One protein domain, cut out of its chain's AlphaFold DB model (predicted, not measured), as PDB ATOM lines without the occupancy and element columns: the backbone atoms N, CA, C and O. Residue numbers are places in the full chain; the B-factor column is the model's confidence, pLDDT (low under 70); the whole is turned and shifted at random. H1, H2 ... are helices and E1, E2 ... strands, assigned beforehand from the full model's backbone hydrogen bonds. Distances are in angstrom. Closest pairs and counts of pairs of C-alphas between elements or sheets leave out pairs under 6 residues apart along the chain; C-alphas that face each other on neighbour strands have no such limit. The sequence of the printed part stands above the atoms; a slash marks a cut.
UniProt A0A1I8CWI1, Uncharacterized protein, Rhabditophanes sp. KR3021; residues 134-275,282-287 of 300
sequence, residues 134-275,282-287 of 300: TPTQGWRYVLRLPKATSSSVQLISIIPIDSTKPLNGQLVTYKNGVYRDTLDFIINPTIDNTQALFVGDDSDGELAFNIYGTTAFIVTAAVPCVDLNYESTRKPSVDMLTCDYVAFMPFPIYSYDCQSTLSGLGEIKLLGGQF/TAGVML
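AT A GLANCE: This is residues 134 to 275 and 282 to 287 of the 300 residues of an uncharacterized protein of Rhabditophanes sp. KR3021 (UniProt A0A1I8CWI1). Two four-stranded sheets, E1 E6 E3 E4 and E5 E2 E7 E8, stand face to face as a sandwich; small helix H1 lies beyond one end, and a long tail after E8 leaves the body, residues 259 to 265 and 267 to 275 standing free. The 148 printed residues hold eight named strands and one named helix, in the order E1 E2 E3 E4 E5 E6 E7 H1 E8. Both sheets are antiparallel; the class is mostly strand, with under half of the residues in named elements. The whole is only just compact, close to loose, with a radius of gyration of the C-alphas of 17.5 A and spans of 49 by 49 by 28 A.

IN THESE COORDINATES: E1, residues 139 to 144, begins at C-alpha 139 (40.934, -5.090, 36.812). E2 is residues 154 to 160, 20.3 A; E3 167 to 175, 25.4 A; E4 178 to 187, 27.0 A; E5 196 to 200; E6 207 to 213, 19.7 A. E7, 217 to 227, 28.8 A, bends by 60 degrees at residue 224. H1 is 228 to 232; E8, 243 to 248, ends at C-alpha 248 (42.552, -21.435, 29.741).

HOW THE PARTS SIT: Within hydrogen-bond range are N 141 and O 211 of E1 and E6, 2.8 A; N 172 and O 210 of E3 and E6, 2.8 A; and N 171 and O 183 of the hairpin E3 and E4, 2.8 A. In the other sheet they are N 198 and O 156 of E5 and E2, 2.8 A; N 157 and O 220 of E2 and E7, 2.8 A; and N 223 and O 246 of E7 and E8, 2.8 A. The sheets' facing parts are 10.3 A centre to centre. H1, its O i to N i+4 pair within range, is on neither sheet.

THE WHOLE: The C-alphas of Asp 239 and Gln 259 are farthest apart, 52.7 A. Residues 276 to 281 are not printed; the gap is 20.5 A. No link is long. The pLDDT is under 70 in 43 residues of the printed part, among them residues 232 to 242 and 254 to 268.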
ATOM      1  N   THR A 134      44.814  -5.630  48.141       53.22
ATOM      2  CA  THR A 134      44.163  -4.343  47.910       53.22
ATOM      3  C   THR A 134      43.851  -4.316  46.420       53.22
ATOM      4  O   THR A 134      44.757  -4.576  45.624       53.22
ATOM      5  N   PRO A 135      42.601  -4.075  45.991       48.88
ATOM      6  CA  PRO A 135      42.314  -3.951  44.574       48.88
ATOM      7  C   PRO A 135      43.248  -2.902  43.974       48.88
ATOM      8  O   PRO A 135      43.292  -1.761  44.439       48.88
ATOM      9  N   THR A 136      44.012  -3.289  42.955       52.81
ATOM     10  CA  THR A 136      44.674  -2.320  42.088       52.81
ATOM     11  C   THR A 136      43.599  -1.402  41.505       52.81
ATOM     12  O   THR A 136      42.432  -1.785  41.401       52.81
ATOM     13  N   GLN A 137      43.965  -0.183  41.124       54.00
ATOM     14  CA  GLN A 137      43.063   0.713  40.408       54.00
ATOM     15  C   GLN A 137      42.655   0.049  39.071       54.00
ATOM     16  O   GLN A 137      43.392   0.113  38.094       54.00
ATOM     17  N   GLY A 138      41.515  -0.649  39.053       64.62
ATOM     18  CA  GLY A 138      41.017  -1.417  37.904       64.62
ATOM     19  C   GLY A 138      41.367  -2.914  37.913       64.62
ATOM     20  O   GLY A 138      42.194  -3.395  38.688       64.62
ATOM     21  N   TRP A 139      40.702  -3.661  37.030       81.50
ATOM     22  CA  TRP A 139      40.934  -5.090  36.812       81.50
ATOM     23  C   TRP A 139      42.012  -5.273  35.751       81.50
ATOM     24  O   TRP A 139      41.948  -4.654  34.689       81.50
ATOM     25  N   ARG A 140      43.014  -6.107  36.038       86.62
ATOM     26  CA  ARG A 140      44.171  -6.312  35.162       86.62
ATOM     27  C   ARG A 140      44.438  -7.792  34.947       86.62
ATOM     28  O   ARG A 140      44.360  -8.561  35.894       86.62
ATOM     29  N   TYR A 141      44.846  -8.169  33.744       87.25
ATOM     30  CA  TYR A 141      45.390  -9.486  33.422       87.25
ATOM     31  C   TYR A 141      46.731  -9.316  32.712       87.25
ATOM     32  O   TYR A 141      46.902  -8.389  31.922       87.25
ATOM     33  N   VAL A 142      47.673 -10.214  32.988       85.50
ATOM     34  CA  VAL A 142      48.844 -10.446  32.134       85.50
ATOM     35  C   VAL A 142      48.761 -11.904  31.727       85.50
ATOM     36  O   VAL A 142      48.533 -12.768  32.574       85.50
ATOM     37  N   LEU A 143      48.924 -12.189  30.446       85.62
ATOM     38  CA  LEU A 143      48.971 -13.558  29.954       85.62
ATOM     39  C   LEU A 143      49.926 -13.653  28.771       85.62
ATOM     40  O   LEU A 143      50.063 -12.716  27.988       85.62
ATOM     41  N   ARG A 144      50.587 -14.799  28.657       83.62
ATOM     42  CA  ARG A 144      51.408 -15.181  27.511       83.62
ATOM     43  C   ARG A 144      50.799 -16.437  26.925       83.62
ATOM     44  O   ARG A 144      50.403 -17.324  27.683       83.62
ATOM     45  N   LEU A 145      50.675 -16.465  25.605       82.06
ATOM     46  CA  LEU A 145      50.090 -17.591  24.891       82.06
ATOM     47  C   LEU A 145      51.178 -18.384  24.169       82.06
ATOM     48  O   LEU A 145      52.134 -17.763  23.695       82.06
ATOM     49  N   PRO A 146      51.037 -19.722  24.081       79.62
ATOM     50  CA  PRO A 146      51.951 -20.560  23.317       79.62
ATOM     51  C   PRO A 146      52.019 -20.100  21.877       79.62
ATOM     52  O   PRO A 146      51.008 -19.646  21.329       79.62
ATOM     53  N   LYS A 147      53.171 -20.268  21.240       83.19
ATOM     54  CA  LYS A 147      53.299 -19.946  19.823       83.19
ATOM     55  C   LYS A 147      52.278 -20.748  19.007       83.19
ATOM     56  O   LYS A 147      52.145 -21.956  19.183       83.19
ATOM     57  N   ALA A 148      51.554 -20.066  18.123       84.38
ATOM     58  CA  ALA A 148      50.658 -20.707  17.169       84.38
ATOM     59  C   ALA A 148      51.452 -21.203  15.943       84.38
ATOM     60  O   ALA A 148      52.484 -20.626  15.596       84.38
ATOM     61  N   THR A 149      50.989 -22.261  15.276       82.44
ATOM     62  CA  THR A 149      51.558 -22.674  13.981       82.44
ATOM     63  C   THR A 149      51.302 -21.615  12.905       82.44
ATOM     64  O   THR A 149      50.383 -20.799  13.018       82.44
ATOM     65  N   SER A 150      52.087 -21.641  11.820       74.62
ATOM     66  CA  SER A 150      51.811 -20.790  10.660       74.62
ATOM     67  C   SER A 150      50.399 -21.078  10.141       74.62
ATOM     68  O   SER A 150      50.041 -22.239   9.957       74.62
ATOM     69  N   SER A 151      49.595 -20.031   9.916       75.50
ATOM     70  CA  SER A 151      48.148 -20.065   9.599       75.50
ATOM     71  C   SER A 151      47.167 -20.290  10.759       75.50
ATOM     72  O   SER A 151      45.957 -20.330  10.524       75.50
ATOM     73  N   SER A 152      47.640 -20.370  12.003       82.94
ATOM     74  CA  SER A 152      46.775 -20.330  13.185       82.94
ATOM     75  C   SER A 152      46.899 -19.004  13.927       82.94
ATOM     76  O   SER A 152      47.872 -18.275  13.775       82.94
ATOM     77  N   VAL A 153      45.884 -18.679  14.723       85.81
ATOM     78  CA  VAL A 153      45.794 -17.421  15.470       85.81
ATOM     79  C   VAL A 153      45.728 -17.694  16.957       85.81
ATOM     80  O   VAL A 153      45.338 -18.771  17.398       85.81
ATOM     81  N   GLN A 154      46.038 -16.686  17.753       87.81
ATOM     82  CA  GLN A 154      45.745 -16.711  19.178       87.81
ATOM     83  C   GLN A 154      44.449 -15.943  19.435       87.81
ATOM     84  O   GLN A 154      44.187 -14.929  18.798       87.81
ATOM     85  N   LEU A 155      43.619 -16.415  20.355       90.12
ATOM     86  CA  LEU A 155      42.296 -15.867  20.626       90.12
ATOM     87  C   LEU A 155      42.199 -15.430  22.083       90.12
ATOM     88  O   LEU A 155      42.578 -16.174  22.986       90.12
ATOM     89  N   ILE A 156      41.644 -14.245  22.323       91.56
ATOM     90  CA  ILE A 156      41.328 -13.748  23.663       91.56
ATOM     91  C   ILE A 156      39.877 -13.277  23.666       91.56
ATOM     92  O   ILE A 156      39.512 -12.345  22.956       91.56
ATOM     93  N   SER A 157      39.049 -13.915  24.484       91.12
ATOM     94  CA  SER A 157      37.673 -13.511  24.757       91.12
ATOM     95  C   SER A 157      37.606 -12.795  26.102       91.12
ATOM     96  O   SER A 157      38.177 -13.263  27.093       91.12
ATOM     97  N   ILE A 158      36.911 -11.656  26.133       91.00
ATOM     98  CA  ILE A 158      36.691 -10.855  27.338       91.00
ATOM     99  C   ILE A 158      35.193 -10.773  27.619       91.00
ATOM    100  O   ILE A 158      34.416 -10.340  26.767       91.00
ATOM    101  N   ILE A 159      34.796 -11.144  28.836       87.81
ATOM    102  CA  ILE A 159      33.396 -11.137  29.270       87.81
ATOM    103  C   ILE A 159      33.267 -10.314  30.558       87.81
ATOM    104  O   ILE A 159      33.860 -10.690  31.571       87.81
ATOM    105  N   PRO A 160      32.503  -9.207  30.570       88.50
ATOM    106  CA  PRO A 160      32.200  -8.479  31.800       88.50
ATOM    107  C   PRO A 160      31.412  -9.356  32.783       88.50
ATOM    108  O   PRO A 160      30.476 -10.048  32.392       88.50
ATOM    109  N   ILE A 161      31.769  -9.303  34.065       84.50
ATOM    110  CA  ILE A 161      31.022  -9.977  35.142       84.50
ATOM    111  C   ILE A 161      29.841  -9.108  35.587       84.50
ATOM    112  O   ILE A 161      28.767  -9.617  35.905       84.50
ATOM    113  N   ASP A 162      30.042  -7.789  35.629       81.75
ATOM    114  CA  ASP A 162      28.990  -6.831  35.961       81.75
ATOM    115  C   ASP A 162      28.112  -6.576  34.731       81.75
ATOM    116  O   ASP A 162      28.549  -5.955  33.761       81.75
ATOM    117  N   SER A 163      26.861  -7.037  34.784       79.06
ATOM    118  CA  SER A 163      25.893  -6.869  33.698       79.06
ATOM    119  C   SER A 163      25.256  -5.479  33.626       79.06
ATOM    120  O   SER A 163      24.457  -5.212  32.732       79.06
ATOM    121  N   THR A 164      25.592  -4.581  34.555       84.25
ATOM    122  CA  THR A 164      24.931  -3.277  34.692       84.25
ATOM    123  C   THR A 164      25.738  -2.110  34.132       84.25
ATOM    124  O   THR A 164      25.185  -1.024  33.946       84.25
ATOM    125  N   LYS A 165      27.035  -2.297  33.852       87.31
ATOM    126  CA  LYS A 165      27.941  -1.228  33.408       87.31
ATOM    127  C   LYS A 165      28.803  -1.675  32.229       87.31
ATOM    128  O   LYS A 165      29.331  -2.785  32.271       87.31
ATOM    129  N   PRO A 166      29.020  -0.813  31.218       90.19
ATOM    130  CA  PRO A 166      29.996  -1.089  30.174       90.19
ATOM    131  C   PRO A 166      31.388  -1.329  30.765       90.19
ATOM    132  O   PRO A 166      31.836  -0.603  31.659       90.19
ATOM    133  N   LEU A 167      32.079  -2.334  30.240       91.00
ATOM    134  CA  LEU A 167      33.497  -2.540  30.488       91.00
ATOM    135  C   LEU A 167      34.281  -1.695  29.489       91.00
ATOM    136  O   LEU A 167      34.317  -2.029  28.308       91.00
ATOM    137  N   ASN A 168      34.921  -0.629  29.964       92.69
ATOM    138  CA  ASN A 168      35.924   0.090  29.185       92.69
ATOM    139  C   ASN A 168      37.288  -0.498  29.528       92.69
ATOM    140  O   ASN A 168      37.577  -0.725  30.707       92.69
ATOM    141  N   GLY A 169      38.120  -0.743  28.528       92.19
ATOM    142  CA  GLY A 169      39.400  -1.387  28.749       92.19
ATOM    143  C   GLY A 169      40.408  -1.138  27.646       92.19
ATOM    144  O   GLY A 169      40.107  -0.518  26.629       92.19
ATOM    145  N   GLN A 170      41.620  -1.622  27.893       93.56
ATOM    146  CA  GLN A 170      42.743  -1.546  26.966       93.56
ATOM    147  C   GLN A 170      43.437  -2.902  26.921       93.56
ATOM    148  O   GLN A 170      43.658  -3.518  27.965       93.56
ATOM    149  N   LEU A 171      43.799  -3.357  25.729       93.38
ATOM    150  CA  LEU A 171      44.616  -4.541  25.508       93.38
ATOM    151  C   LEU A 171      45.936  -4.102  24.882       93.38
ATOM    152  O   LEU A 171      45.964  -3.596  23.767       93.38
ATOM    153  N   VAL A 172      47.027  -4.286  25.617       92.81
ATOM    154  CA  VAL A 172      48.383  -3.965  25.172       92.81
ATOM    155  C   VAL A 172      49.082  -5.253  24.771       92.81
ATOM    156  O   VAL A 172      49.233  -6.158  25.593       92.81
ATOM    157  N   THR A 173      49.541  -5.318  23.528       91.50
ATOM    158  CA  THR A 173      50.224  -6.482  22.965       91.50
ATOM    159  C   THR A 173      51.731  -6.263  22.963       91.50
ATOM    160  O   THR A 173      52.229  -5.204  22.575       91.50
ATOM    161  N   TYR A 174      52.466  -7.299  23.347       88.75
ATOM    162  CA  TYR A 174      53.917  -7.385  23.273       88.75
ATOM    163  C   TYR A 174      54.294  -8.589  22.422       88.75
ATOM    164  O   TYR A 174      53.682  -9.646  22.542       88.75
ATOM    165  N   LYS A 175      55.339  -8.450  21.609       86.06
ATOM    166  CA  LYS A 175      55.911  -9.541  20.818       86.06
ATOM    167  C   LYS A 175      57.379  -9.689  21.148       86.06
ATOM    168  O   LYS A 175      58.132  -8.723  21.014       86.06
ATOM    169  N   ASN A 176      57.781 -10.882  21.581       81.38
ATOM    170  CA  ASN A 176      59.139 -11.158  22.059       81.38
ATOM    171  C   ASN A 176      59.603 -10.115  23.101       81.38
ATOM    172  O   ASN A 176      60.725  -9.617  23.049       81.38
ATOM    173  N   GLY A 177      58.697  -9.712  24.001       80.94
ATOM    174  CA  GLY A 177      58.946  -8.706  25.042       80.94
ATOM    175  C   GLY A 177      58.921  -7.240  24.584       80.94
ATOM    176  O   GLY A 177      58.982  -6.348  25.426       80.94
ATOM    177  N   VAL A 178      58.791  -6.960  23.284       86.12
ATOM    178  CA  VAL A 178      58.742  -5.592  22.745       86.12
ATOM    179  C   VAL A 178      57.295  -5.153  22.555       86.12
ATOM    180  O   VAL A 178      56.490  -5.898  21.998       86.12
ATOM    181  N   TYR A 179      56.967  -3.935  22.994       90.75
ATOM    182  CA  TYR A 179      55.661  -3.316  22.752       90.75
ATOM    183  C   TYR A 179      55.299  -3.362  21.262       90.75
ATOM    184  O   TYR A 179      56.123  -3.025  20.406       90.75
ATOM    185  N   ARG A 180      54.064  -3.763  20.956       89.75
ATOM    186  CA  ARG A 180      53.527  -3.782  19.594       89.75
ATOM    187  C   ARG A 180      52.414  -2.776  19.406       89.75
ATOM    188  O   ARG A 180      52.560  -1.890  18.571       89.75
ATOM    189  N   ASP A 181      51.329  -2.936  20.149       90.94
ATOM    190  CA  ASP A 181      50.121  -2.149  19.936       90.94
ATOM    191  C   ASP A 181      49.282  -2.045  21.212       90.94
ATOM    192  O   ASP A 181      49.443  -2.846  22.137       90.94
ATOM    193  N   THR A 182      48.385  -1.064  21.236       94.00
ATOM    194  CA  THR A 182      47.356  -0.889  22.260       94.00
ATOM    195  C   THR A 182      46.005  -0.756  21.583       94.00
ATOM    196  O   THR A 182      45.796   0.138  20.768       94.00
ATOM    197  N   LEU A 183      45.071  -1.616  21.970       92.88
ATOM    198  CA  LEU A 183      43.701  -1.594  21.490       92.88
ATOM    199  C   LEU A 183      42.752  -1.233  22.629       92.88
ATOM    200  O   LEU A 183      42.570  -2.006  23.572       92.88
ATOM    201  N   ASP A 184      42.126  -0.069  22.514       93.62
ATOM    202  CA  ASP A 184      41.030   0.330  23.389       93.62
ATOM    203  C   ASP A 184      39.753  -0.426  23.010       93.62
ATOM    204  O   ASP A 184      39.451  -0.626  21.830       93.62
ATOM    205  N   PHE A 185      38.976  -0.840  24.008       91.44
ATOM    206  CA  PHE A 185      37.717  -1.542  23.792       91.44
ATOM    207  C   PHE A 185      36.633  -1.110  24.776       91.44
ATOM    208  O   PHE A 185      36.898  -0.705  25.909       91.44
ATOM    209  N   ILE A 186      35.383  -1.250  24.332       92.12
ATOM    210  CA  ILE A 186      34.187  -1.049  25.148       92.12
ATOM    211  C   ILE A 186      33.267  -2.247  24.924       92.12
ATOM    212  O   ILE A 186      32.856  -2.504  23.795       92.12
ATOM    213  N   ILE A 187      32.938  -2.977  25.992       90.25
ATOM    214  CA  ILE A 187      32.004  -4.108  25.943       90.25
ATOM    215  C   ILE A 187      30.750  -3.749  26.726       90.25
ATOM    216  O   ILE A 187      30.798  -3.518  27.936       90.25
ATOM    217  N   ASN A 188      29.617  -3.738  26.031       90.00
ATOM    218  CA  ASN A 188      28.310  -3.547  26.643       90.00
ATOM    219  C   ASN A 188      27.750  -4.913  27.060       90.00
ATOM    220  O   ASN A 188      27.549  -5.761  26.192       90.00
ATOM    221  N   PRO A 189      27.470  -5.149  28.352       83.50
ATOM    222  CA  PRO A 189      27.117  -6.479  28.846       83.50
ATOM    223  C   PRO A 189      25.637  -6.847  28.646       83.50
ATOM    224  O   PRO A 189      25.143  -7.797  29.253       83.50
ATOM    225  N   THR A 190      24.893  -6.088  27.839       82.00
ATOM    226  CA  THR A 190      23.494  -6.411  27.553       82.00
ATOM    227  C   THR A 190      23.411  -7.581  26.579       82.00
ATOM    228  O   THR A 190      24.267  -7.750  25.710       82.00
ATOM    229  N   ILE A 191      22.340  -8.361  26.699       73.25
ATOM    230  CA  ILE A 191      21.993  -9.412  25.734       73.25
ATOM    231  C   ILE A 191      21.930  -8.790  24.321       73.25
ATOM    232  O   ILE A 191      21.593  -7.613  24.180       73.25
ATOM    233  N   ASP A 192      22.324  -9.569  23.311       75.50
ATOM    234  CA  ASP A 192      22.399  -9.209  21.883       75.50
ATOM    235  C   ASP A 192      23.523  -8.248  21.458       75.50
ATOM    236  O   ASP A 192      23.630  -7.912  20.277       75.50
ATOM    237  N   ASN A 193      24.419  -7.849  22.369       76.44
ATOM    238  CA  ASN A 193      25.643  -7.142  21.985       76.44
ATOM    239  C   ASN A 193      26.779  -8.097  21.595       76.44
ATOM    240  O   ASN A 193      26.942  -9.186  22.150       76.44
ATOM    241  N   THR A 194      27.602  -7.662  20.638       73.94
ATOM    242  CA  THR A 194      28.793  -8.395  20.198       73.94
ATOM    243  C   THR A 194      29.823  -8.473  21.327       73.94
ATOM    244  O   THR A 194      30.153  -7.465  21.952       73.94
ATOM    245  N   GLN A 195      30.351  -9.672  21.580       72.50
ATOM    246  CA  GLN A 195      31.458  -9.872  22.516       72.50
ATOM    247  C   GLN A 195      32.787  -9.484  21.867       72.50
ATOM    248  O   GLN A 195      32.974  -9.669  20.663       72.50
ATOM    249  N   ALA A 196      33.731  -8.985  22.663       76.00
ATOM    250  CA  ALA A 196      35.069  -8.720  22.157       76.00
ATOM    251  C   ALA A 196      35.857 -10.032  22.062       76.00
ATOM    252  O   ALA A 196      36.167 -10.664  23.078       76.00
ATOM    253  N   LEU A 197      36.174 -10.421  20.828       81.81
ATOM    254  CA  LEU A 197      37.157 -11.444  20.511       81.81
ATOM    255  C   LEU A 197      38.369 -10.749  19.897       81.81
ATOM    256  O   LEU A 197      38.276 -10.156  18.824       81.81
ATOM    257  N   PHE A 198      39.497 -10.828  20.583       85.56
ATOM    258  CA  PHE A 198      40.768 -10.340  20.076       85.56
ATOM    259  C   PHE A 198      41.510 -11.486  19.418       85.56
ATOM    260  O   PHE A 198      41.567 -12.594  19.955       85.56
ATOM    261  N   VAL A 199      42.075 -11.193  18.257       82.38
ATOM    262  CA  VAL A 199      42.825 -12.146  17.453       82.38
ATOM    263  C   VAL A 199      44.274 -11.673  17.444       82.38
ATOM    264  O   VAL A 199      44.576 -10.601  16.922       82.38
ATOM    265  N   GLY A 200      45.147 -12.435  18.098       73.56
ATOM    266  CA  GLY A 200      46.594 -12.286  17.983       73.56
ATOM    267  C   GLY A 200      47.058 -12.667  16.578       73.56
ATOM    268  O   GLY A 200      46.376 -13.417  15.879       73.56
ATOM    269  N   ASP A 201      48.203 -12.129  16.159       70.06
ATOM    270  CA  ASP A 201      48.765 -12.442  14.844       70.06
ATOM    271  C   ASP A 201      49.239 -13.911  14.753       70.06
ATOM    272  O   ASP A 201      49.383 -14.605  15.762       70.06
ATOM    273  N   ASP A 202      49.461 -14.391  13.528       64.50
ATOM    274  CA  ASP A 202      49.966 -15.735  13.212       64.50
ATOM    275  C   ASP A 202      51.494 -15.836  13.337       64.50
ATOM    276  O   ASP A 202      52.149 -16.618  12.644       64.50
ATOM    277  N   SER A 203      52.103 -14.971  14.149       57.19
ATOM    278  CA  SER A 203      53.490 -14.631  13.897       57.19
ATOM    279  C   SER A 203      54.531 -15.575  14.474       57.19
ATOM    280  O   SER A 203      54.338 -16.288  15.455       57.19
ATOM    281  N   ASP A 204      55.729 -15.479  13.894       66.00
ATOM    282  CA  ASP A 204      56.918 -16.241  14.270       66.00
ATOM    283  C   ASP A 204      57.406 -16.050  15.723       66.00
ATOM    284  O   ASP A 204      58.412 -16.660  16.099       66.00
ATOM    285  N   GLY A 205      56.752 -15.212  16.531       67.31
ATOM    286  CA  GLY A 205      57.199 -14.831  17.871       67.31
ATOM    287  C   GLY A 205      56.144 -15.034  18.952       67.31
ATOM    288  O   GLY A 205      54.963 -15.213  18.686       67.31
ATOM    289  N   GLU A 206      56.588 -14.971  20.199       74.81
ATOM    290  CA  GLU A 206      55.728 -15.152  21.362       74.81
ATOM    291  C   GLU A 206      54.967 -13.865  21.652       74.81
ATOM    292  O   GLU A 206      55.576 -12.792  21.775       74.81
ATOM    293  N   LEU A 207      53.647 -13.972  21.800       85.50
ATOM    294  CA  LEU A 207      52.812 -12.850  22.200       85.50
ATOM    295  C   LEU A 207      52.509 -12.890  23.696       85.50
ATOM    296  O   LEU A 207      52.167 -13.925  24.279       85.50
ATOM    297  N   ALA A 208      52.598 -11.717  24.307       87.75
ATOM    298  CA  ALA A 208      52.119 -11.459  25.651       87.75
ATOM    299  C   ALA A 208      51.149 -10.281  25.631       87.75
ATOM    300  O   ALA A 208      51.302  -9.342  24.849       87.75
ATOM    301  N   PHE A 209      50.158 -10.325  26.511       89.75
ATOM    302  CA  PHE A 209      49.061  -9.371  26.545       89.75
ATOM    303  C   PHE A 209      48.890  -8.829  27.957       89.75
ATOM    304  O   PHE A 209      48.804  -9.601  28.914       89.75
ATOM    305  N   ASN A 210      48.791  -7.505  28.070       90.81
ATOM    306  CA  ASN A 210      48.334  -6.824  29.275       90.81
ATOM    307  C   ASN A 210      46.934  -6.284  29.014       90.81
ATOM    308  O   ASN A 210      46.750  -5.448  28.137       90.81
ATOM    309  N   ILE A 211      45.956  -6.740  29.786       91.81
ATOM    310  CA  ILE A 211      44.554  -6.359  29.612       91.81
ATOM    311  C   ILE A 211      44.118  -5.578  30.841       91.81
ATOM    312  O   ILE A 211      44.317  -6.043  31.962       91.81
ATOM    313  N   TYR A 212      43.510  -4.419  30.631       91.12
ATOM    314  CA  TYR A 212      42.999  -3.531  31.668       91.12
ATOM    315  C   TYR A 212      41.501  -3.328  31.486       91.12
ATOM    316  O   TYR A 212      41.017  -3.290  30.358       91.12
ATOM    317  N   GLY A 213      40.777  -3.143  32.586       90.44
ATOM    318  CA  GLY A 213      39.352  -2.854  32.553       90.44
ATOM    319  C   GLY A 213      38.858  -2.064  33.759       90.44
ATOM    320  O   GLY A 213      39.363  -2.198  34.877       90.44
ATOM    321  N   THR A 214      37.843  -1.233  33.527       89.75
ATOM    322  CA  THR A 214      37.228  -0.373  34.549       89.75
ATOM    323  C   THR A 214      36.301  -1.120  35.508       89.75
ATOM    324  O   THR A 214      36.063  -0.652  36.619       89.75
ATOM    325  N   THR A 215      35.753  -2.261  35.090       87.25
ATOM    326  CA  THR A 215      34.846  -3.120  35.873       87.25
ATOM    327  C   THR A 215      35.370  -4.553  35.896       87.25
ATOM    328  O   THR A 215      36.362  -4.849  35.240       87.25
ATOM    329  N   ALA A 216      34.755  -5.434  36.688       85.62
ATOM    330  CA  ALA A 216      35.170  -6.831  36.777       85.62
ATOM    331  C   ALA A 216      34.868  -7.583  35.476       85.62
ATOM    332  O   ALA A 216      33.767  -7.465  34.938       85.62
ATOM    333  N   PHE A 217      35.821  -8.379  34.995       88.25
ATOM    334  CA  PHE A 217      35.682  -9.180  33.780       88.25
ATOM    335  C   PHE A 217      36.416 -10.512  33.910       88.25
ATOM    336  O   PHE A 217      37.235 -10.676  34.804       88.25
ATOM    337  N   ILE A 218      36.096 -11.458  33.033       87.56
ATOM    338  CA  ILE A 218      36.769 -12.746  32.867       87.56
ATOM    339  C   ILE A 218      37.475 -12.722  31.518       87.56
ATOM    340  O   ILE A 218      36.935 -12.214  30.534       87.56
ATOM    341  N   VAL A 219      38.673 -13.297  31.479       89.00
ATOM    342  CA  VAL A 219      39.416 -13.531  30.245       89.00
ATOM    343  C   VAL A 219      39.441 -15.026  29.976       89.00
ATOM    344  O   VAL A 219      39.735 -15.807  30.876       89.00
ATOM    345  N   THR A 220      39.159 -15.416  28.739       88.75
ATOM    346  CA  THR A 220      39.463 -16.752  28.216       88.75
ATOM    347  C   THR A 220      40.456 -16.585  27.086       88.75
ATOM    348  O   THR A 220      40.200 -15.818  26.164       88.75
ATOM    349  N   ALA A 221      41.580 -17.283  27.148       89.00
ATOM    350  CA  ALA A 221      42.576 -17.263  26.095       89.00
ATOM    351  C   ALA A 221      42.720 -18.656  25.486       89.00
ATOM    352  O   ALA A 221      42.693 -19.652  26.211       89.00
ATOM    353  N   ALA A 222      42.847 -18.722  24.165       88.19
ATOM    354  CA  ALA A 222      42.940 -19.965  23.421       88.19
ATOM    355  C   ALA A 222      43.937 -19.857  22.264       88.19
ATOM    356  O   ALA A 222      44.097 -18.803  21.658       88.19
ATOM    357  N   VAL A 223      44.581 -20.968  21.938       86.88
ATOM    358  CA  VAL A 223      45.412 -21.145  20.753       86.88
ATOM    359  C   VAL A 223      44.908 -22.414  20.078       86.88
ATOM    360  O   VAL A 223      45.121 -23.500  20.616       86.88
ATOM    361  N   PRO A 224      44.186 -22.309  18.947       85.81
ATOM    362  CA  PRO A 224      43.600 -23.473  18.305       85.81
ATOM    363  C   PRO A 224      44.624 -24.473  17.784       85.81
ATOM    364  O   PRO A 224      44.300 -25.646  17.647       85.81
ATOM    365  N   CYS A 225      45.832 -23.999  17.474       85.06
ATOM    366  CA  CYS A 225      46.904 -24.826  16.958       85.06
ATOM    367  C   CYS A 225      48.252 -24.353  17.499       85.06
ATOM    368  O   CYS A 225      48.903 -23.483  16.920       85.06
ATOM    369  N   VAL A 226      48.643 -24.896  18.648       83.31
ATOM    370  CA  VAL A 226      49.946 -24.651  19.270       83.31
ATOM    371  C   VAL A 226      51.048 -25.316  18.453       83.31
ATOM    372  O   VAL A 226      50.930 -26.488  18.113       83.31
ATOM    373  N   ASP A 227      52.131 -24.591  18.175       81.94
ATOM    374  CA  ASP A 227      53.327 -25.138  17.537       81.94
ATOM    375  C   ASP A 227      54.096 -26.022  18.524       81.94
ATOM    376  O   ASP A 227      54.911 -25.556  19.328       81.94
ATOM    377  N   LEU A 228      53.841 -27.329  18.445       77.38
ATOM    378  CA  LEU A 228      54.478 -28.311  19.320       77.38
ATOM    379  C   LEU A 228      56.001 -28.364  19.134       77.38
ATOM    380  O   LEU A 228      56.696 -28.702  20.091       77.38
ATOM    381  N   ASN A 229      56.545 -28.000  17.962       76.19
ATOM    382  CA  ASN A 229      58.001 -27.942  17.766       76.19
ATOM    383  C   ASN A 229      58.622 -26.836  18.620       76.19
ATOM    384  O   ASN A 229      59.696 -27.007  19.202       76.19
ATOM    385  N   TYR A 230      57.942 -25.691  18.668       76.69
ATOM    386  CA  TYR A 230      58.401 -24.523  19.397       76.69
ATOM    387  C   TYR A 230      58.318 -24.742  20.907       76.69
ATOM    388  O   TYR A 230      59.326 -24.622  21.601       76.69
ATOM    389  N   GLU A 231      57.142 -25.129  21.409       71.44
ATOM    390  CA  GLU A 231      56.899 -25.247  22.853       71.44
ATOM    391  C   GLU A 231      57.721 -26.354  23.507       71.44
ATOM    392  O   GLU A 231      58.140 -26.242  24.656       71.44
ATOM    393  N   SER A 232      57.967 -27.445  22.785       64.88
ATOM    394  CA  SER A 232      58.704 -28.570  23.347       64.88
ATOM    395  C   SER A 232      60.220 -28.413  23.247       64.88
ATOM    396  O   SER A 232      60.942 -29.182  23.881       64.88
ATOM    397  N   THR A 233      60.731 -27.448  22.465       63.97
ATOM    398  CA  THR A 233      62.142 -27.373  22.016       63.97
ATOM    399  C   THR A 233      62.635 -28.668  21.351       63.97
ATOM    400  O   THR A 233      63.832 -28.959  21.288       63.97
ATOM    401  N   ARG A 234      61.689 -29.486  20.890       63.00
ATOM    402  CA  ARG A 234      61.832 -30.901  20.556       63.00
ATOM    403  C   ARG A 234      60.995 -31.209  19.313       63.00
ATOM    404  O   ARG A 234      60.149 -30.419  18.906       63.00
ATOM    405  N   LYS A 235      61.245 -32.351  18.669       59.03
ATOM    406  CA  LYS A 235      60.418 -32.780  17.529       59.03
ATOM    407  C   LYS A 235      59.086 -33.345  18.040       59.03
ATOM    408  O   LYS A 235      59.113 -34.061  19.036       59.03
ATOM    409  N   PRO A 236      57.942 -33.075  17.400       59.56
ATOM    410  CA  PRO A 236      56.707 -33.798  17.660       59.56
ATOM    411  C   PRO A 236      56.904 -35.274  17.317       59.56
ATOM    412  O   PRO A 236      57.681 -35.621  16.426       59.56
ATOM    413  N   SER A 237      56.237 -36.156  18.056       53.44
ATOM    414  CA  SER A 237      56.447 -37.606  17.938       53.44
ATOM    415  C   SER A 237      55.870 -38.218  16.662       53.44
ATOM    416  O   SER A 237      56.242 -39.333  16.293       53.44
ATOM    417  N   VAL A 238      54.974 -37.495  15.985       60.00
ATOM    418  CA  VAL A 238      54.348 -37.899  14.728       60.00
ATOM    419  C   VAL A 238      54.453 -36.739  13.743       60.00
ATOM    420  O   VAL A 238      53.937 -35.654  14.001       60.00
ATOM    421  N   ASP A 239      55.069 -36.984  12.584       56.69
ATOM    422  CA  ASP A 239      55.365 -35.978  11.545       56.69
ATOM    423  C   ASP A 239      54.119 -35.258  10.966       56.69
ATOM    424  O   ASP A 239      54.260 -34.312  10.193       56.69
ATOM    425  N   MET A 240      52.896 -35.680  11.322       54.00
ATOM    426  CA  MET A 240      51.628 -35.133  10.809       54.00
ATOM    427  C   MET A 240      50.761 -34.408  11.853       54.00
ATOM    428  O   MET A 240      49.756 -33.811  11.477       54.00
ATOM    429  N   LEU A 241      51.120 -34.435  13.143       60.69
ATOM    430  CA  LEU A 241      50.359 -33.792  14.224       60.69
ATOM    431  C   LEU A 241      51.269 -32.812  14.969       60.69
ATOM    432  O   LEU A 241      51.812 -33.102  16.027       60.69
ATOM    433  N   THR A 242      51.476 -31.638  14.376       67.62
ATOM    434  CA  THR A 242      52.329 -30.569  14.930       67.62
ATOM    435  C   THR A 242      51.548 -29.559  15.777       67.62
ATOM    436  O   THR A 242      52.064 -28.484  16.080       67.62
ATOM    437  N   CYS A 243      50.300 -29.883  16.110       77.25
ATOM    438  CA  CYS A 243      49.261 -28.929  16.452       77.25
ATOM    439  C   CYS A 243      48.337 -29.479  17.533       77.25
ATOM    440  O   CYS A 243      47.792 -30.565  17.355       77.25
ATOM    441  N   ASP A 244      48.093 -28.690  18.579       76.44
ATOM    442  CA  ASP A 244      47.035 -28.961  19.554       76.44
ATOM    443  C   ASP A 244      46.228 -27.718  19.911       76.44
ATOM    444  O   ASP A 244      46.731 -26.591  19.870       76.44
ATOM    445  N   TYR A 245      44.978 -27.949  20.313       80.88
ATOM    446  CA  TYR A 245      44.115 -26.915  20.865       80.88
ATOM    447  C   TYR A 245      44.414 -26.712  22.345       80.88
ATOM    448  O   TYR A 245      44.342 -27.634  23.158       80.88
ATOM    449  N   VAL A 246      44.646 -25.463  22.721       80.00
ATOM    450  CA  VAL A 246      44.894 -25.079  24.102       80.00
ATOM    451  C   VAL A 246      43.987 -23.920  24.479       80.00
ATOM    452  O   VAL A 246      43.907 -22.942  23.748       80.00
ATOM    453  N   ALA A 247      43.331 -23.987  25.640       82.75
ATOM    454  CA  ALA A 247      42.594 -22.855  26.193       82.75
ATOM    455  C   ALA A 247      42.633 -22.832  27.719       82.75
ATOM    456  O   ALA A 247      42.641 -23.875  28.367       82.75
ATOM    457  N   PHE A 248      42.623 -21.633  28.297       83.06
ATOM    458  CA  PHE A 248      42.552 -21.435  29.741       83.06
ATOM    459  C   PHE A 248      41.963 -20.061  30.085       83.06
ATOM    460  O   PHE A 248      41.938 -19.145  29.263       83.06
ATOM    461  N   MET A 249      41.505 -19.904  31.324       82.81
ATOM    462  CA  MET A 249      41.033 -18.622  31.852       82.81
ATOM    463  C   MET A 249      42.043 -18.111  32.879       82.81
ATOM    464  O   MET A 249      42.077 -18.667  33.968       82.81
ATOM    465  N   PRO A 250      42.910 -17.123  32.595       80.69
ATOM    466  CA  PRO A 250      43.852 -16.624  33.598       80.69
ATOM    467  C   PRO A 250      43.138 -16.023  34.818       80.69
ATOM    468  O   PRO A 250      41.986 -15.599  34.738       80.69
ATOM    469  N   PHE A 251      43.853 -15.920  35.940       76.88
ATOM    470  CA  PHE A 251      43.407 -15.110  37.074       76.88
ATOM    471  C   PHE A 251      43.782 -13.633  36.880       76.88
ATOM    472  O   PHE A 251      44.831 -13.342  36.296       76.88
ATOM    473  N   PRO A 252      42.952 -12.700  37.379       77.44
ATOM    474  CA  PRO A 252      43.306 -11.290  37.409       77.44
ATOM    475  C   PRO A 252      44.497 -11.057  38.339       77.44
ATOM    476  O   PRO A 252      44.697 -11.765  39.325       77.44
ATOM    477  N   ILE A 253      45.270 -10.024  38.029       74.06
ATOM    478  CA  ILE A 253      46.373  -9.546  38.848       74.06
ATOM    479  C   ILE A 253      45.819  -8.654  39.939       74.06
ATOM    480  O   ILE A 253      45.173  -7.634  39.680       74.06
ATOM    481  N   TYR A 254      46.159  -9.019  41.162       66.31
ATOM    482  CA  TYR A 254      45.880  -8.228  42.336       66.31
ATOM    483  C   TYR A 254      47.134  -7.486  42.800       66.31
ATOM    484  O   TYR A 254      48.255  -7.938  42.561       66.31
ATOM    485  N   SER A 255      46.939  -6.351  43.473       62.09
ATOM    486  CA  SER A 255      48.025  -5.684  44.191       62.09
ATOM    487  C   SER A 255      48.117  -6.240  45.600       62.09
ATOM    488  O   SER A 255      47.137  -6.265  46.356       62.09
ATOM    489  N   TYR A 256      49.311  -6.691  45.949       59.72
ATOM    490  CA  TYR A 256      49.602  -7.223  47.270       59.72
ATOM    491  C   TYR A 256      50.035  -6.091  48.206       59.72
ATOM    492  O   TYR A 256      50.869  -5.263  47.840       59.72
ATOM    493  N   ASP A 257      49.451  -6.047  49.409       57.16
ATOM    494  CA  ASP A 257      49.751  -5.024  50.427       57.16
ATOM    495  C   ASP A 257      51.026  -5.320  51.234       57.16
ATOM    496  O   ASP A 257      51.450  -4.500  52.045       57.16
ATOM    497  N   CYS A 258      51.621  -6.500  51.028       54.75
ATOM    498  CA  CYS A 258      52.781  -7.048  51.743       54.75
ATOM    499  C   CYS A 258      52.662  -7.096  53.275       54.75
ATOM    500  O   CYS A 258      53.631  -7.440  53.947       54.75
ATOM    501  N   GLN A 259      51.497  -6.782  53.845       53.88
ATOM    502  CA  GLN A 259      51.256  -6.810  55.287       53.88
ATOM    503  C   GLN A 259      50.559  -8.097  55.717       53.88
ATOM    504  O   GLN A 259      50.681  -8.522  56.864       53.88
ATOM    505  N   SER A 260      49.812  -8.720  54.806       52.56
ATOM    506  CA  SER A 260      48.898  -9.803  55.152       52.56
ATOM    507  C   SER A 260      49.467 -11.215  55.033       52.56
ATOM    508  O   SER A 260      48.890 -12.123  55.628       52.56
ATOM    509  N   THR A 261      50.595 -11.416  54.345       46.22
ATOM    510  CA  THR A 261      51.109 -12.766  54.046       46.22
ATOM    511  C   THR A 261      52.617 -12.819  53.859       46.22
ATOM    512  O   THR A 261      53.129 -13.149  52.795       46.22
ATOM    513  N   LEU A 262      53.336 -12.577  54.949       47.59
ATOM    514  CA  LEU A 262      54.658 -13.158  55.153       47.59
ATOM    515  C   LEU A 262      54.722 -13.749  56.564       47.59
ATOM    516  O   LEU A 262      55.430 -13.264  57.436       47.59
ATOM    517  N   SER A 263      54.011 -14.858  56.775       45.88
ATOM    518  CA  SER A 263      54.375 -15.819  57.826       45.88
ATOM    519  C   SER A 263      55.646 -16.618  57.473       45.88
ATOM    520  O   SER A 263      55.973 -17.570  58.175       45.88
ATOM    521  N   GLY A 264      56.382 -16.226  56.419       46.47
ATOM    522  CA  GLY A 264      57.795 -16.573  56.239       46.47
ATOM    523  C   GLY A 264      58.220 -17.038  54.844       46.47
ATOM    524  O   GLY A 264      59.402 -16.928  54.551       46.47
ATOM    525  N   LEU A 265      57.310 -17.527  53.986       48.22
ATOM    526  CA  LEU A 265      57.708 -18.224  52.742       48.22
ATOM    527  C   LEU A 265      57.194 -17.622  51.418       48.22
ATOM    528  O   LEU A 265      57.536 -18.134  50.358       48.22
ATOM    529  N   GLY A 266      56.406 -16.541  51.448       56.72
ATOM    530  CA  GLY A 266      55.905 -15.891  50.227       56.72
ATOM    531  C   GLY A 266      54.834 -16.685  49.462       56.72
ATOM    532  O   GLY A 266      54.164 -17.561  50.011       56.72
ATOM    533  N   GLU A 267      54.632 -16.324  48.193       63.91
ATOM    534  CA  GLU A 267      53.716 -16.990  47.263       63.91
ATOM    535  C   GLU A 267      54.363 -18.278  46.725       63.91
ATOM    536  O   GLU A 267      55.209 -18.236  45.838       63.91
ATOM    537  N   ILE A 268      53.971 -19.442  47.254       67.69
ATOM    538  CA  ILE A 268      54.453 -20.734  46.744       67.69
ATOM    539  C   ILE A 268      53.452 -21.273  45.719       67.69
ATOM    540  O   ILE A 268      52.264 -21.402  46.025       67.69
ATOM    541  N   LYS A 269      53.942 -21.663  44.540       74.69
ATOM    542  CA  LYS A 269      53.221 -22.444  43.522       74.69
ATOM    543  C   LYS A 269      53.888 -23.804  43.358       74.69
ATOM    544  O   LYS A 269      55.111 -23.896  43.352       74.69
ATOM    545  N   LEU A 270      53.091 -24.867  43.242       71.38
ATOM    546  CA  LEU A 270      53.601 -26.239  43.152       71.38
ATOM    547  C   LEU A 270      53.181 -26.899  41.848       71.38
ATOM    548  O   LEU A 270      52.005 -26.892  41.482       71.38
ATOM    549  N   LEU A 271      54.162 -27.509  41.190       73.19
ATOM    550  CA  LEU A 271      54.014 -28.234  39.938       73.19
ATOM    551  C   LEU A 271      54.911 -29.466  39.944       73.19
ATOM    552  O   LEU A 271      56.046 -29.424  40.415       73.19
ATOM    553  N   GLY A 272      54.405 -30.565  39.399       68.50
ATOM    554  CA  GLY A 272      55.166 -31.770  39.110       68.50
ATOM    555  C   GLY A 272      55.641 -31.777  37.661       68.50
ATOM    556  O   GLY A 272      54.934 -31.327  36.758       68.50
ATOM    557  N   GLY A 273      56.835 -32.320  37.430       67.69
ATOM    558  CA  GLY A 273      57.446 -32.357  36.099       67.69
ATOM    559  C   GLY A 273      56.865 -33.403  35.142       67.69
ATOM    560  O   GLY A 273      57.077 -33.288  33.946       67.69
ATOM    561  N   GLN A 274      56.123 -34.411  35.623       73.31
ATOM    562  CA  GLN A 274      55.738 -35.563  34.787       73.31
ATOM    563  C   GLN A 274      54.895 -35.188  33.558       73.31
ATOM    564  O   GLN A 274      55.023 -35.832  32.521       73.31
ATOM    565  N   PHE A 275      54.045 -34.172  33.685       76.75
ATOM    566  CA  PHE A 275      53.185 -33.692  32.604       76.75
ATOM    567  C   PHE A 275      53.394 -32.207  32.326       76.75
ATOM    568  O   PHE A 275      52.534 -31.609  31.703       76.75
ATOM    569  N   THR A 282      53.903 -14.724  35.389       60.41
ATOM    570  CA  THR A 282      53.531 -13.319  35.268       60.41
ATOM    571  C   THR A 282      53.916 -12.643  36.568       60.41
ATOM    572  O   THR A 282      53.433 -13.067  37.619       60.41
ATOM    573  N   ALA A 283      54.746 -11.606  36.508       55.66
ATOM    574  CA  ALA A 283      55.083 -10.835  37.696       55.66
ATOM    575  C   ALA A 283      53.810 -10.210  38.294       55.66
ATOM    576  O   ALA A 283      53.045  -9.544  37.588       55.66
ATOM    577  N   GLY A 284      53.572 -10.435  39.588       56.88
ATOM    578  CA  GLY A 284      52.585  -9.665  40.340       56.88
ATOM    579  C   GLY A 284      52.994  -8.190  40.405       56.88
ATOM    580  O   GLY A 284      54.177  -7.858  40.322       56.88
ATOM    581  N   VAL A 285      52.026  -7.282  40.555       55.84
ATOM    582  CA  VAL A 285      52.343  -5.879  40.860       55.84
ATOM    583  C   VAL A 285      52.612  -5.788  42.358       55.84
ATOM    584  O   VAL A 285      51.682  -5.838  43.165       55.84
ATOM    585  N   MET A 286      53.886  -5.675  42.735       55.50
ATOM    586  CA  MET A 286      54.279  -5.387  44.112       55.50
ATOM    587  C   MET A 286      54.447  -3.878  44.292       55.50
ATOM    588  O   MET A 286      55.212  -3.241  43.576       55.50
ATOM    589  N   LEU A 287      53.726  -3.302  45.257       55.34
ATOM    590  CA  LEU A 287      53.849  -1.883  45.634       55.34
ATOM    591  C   LEU A 287      54.877  -1.656  46.752       55.34
ATOM    592  O   LEU A 287      55.032  -0.548  47.262       55.34
TER     593      LEU A 287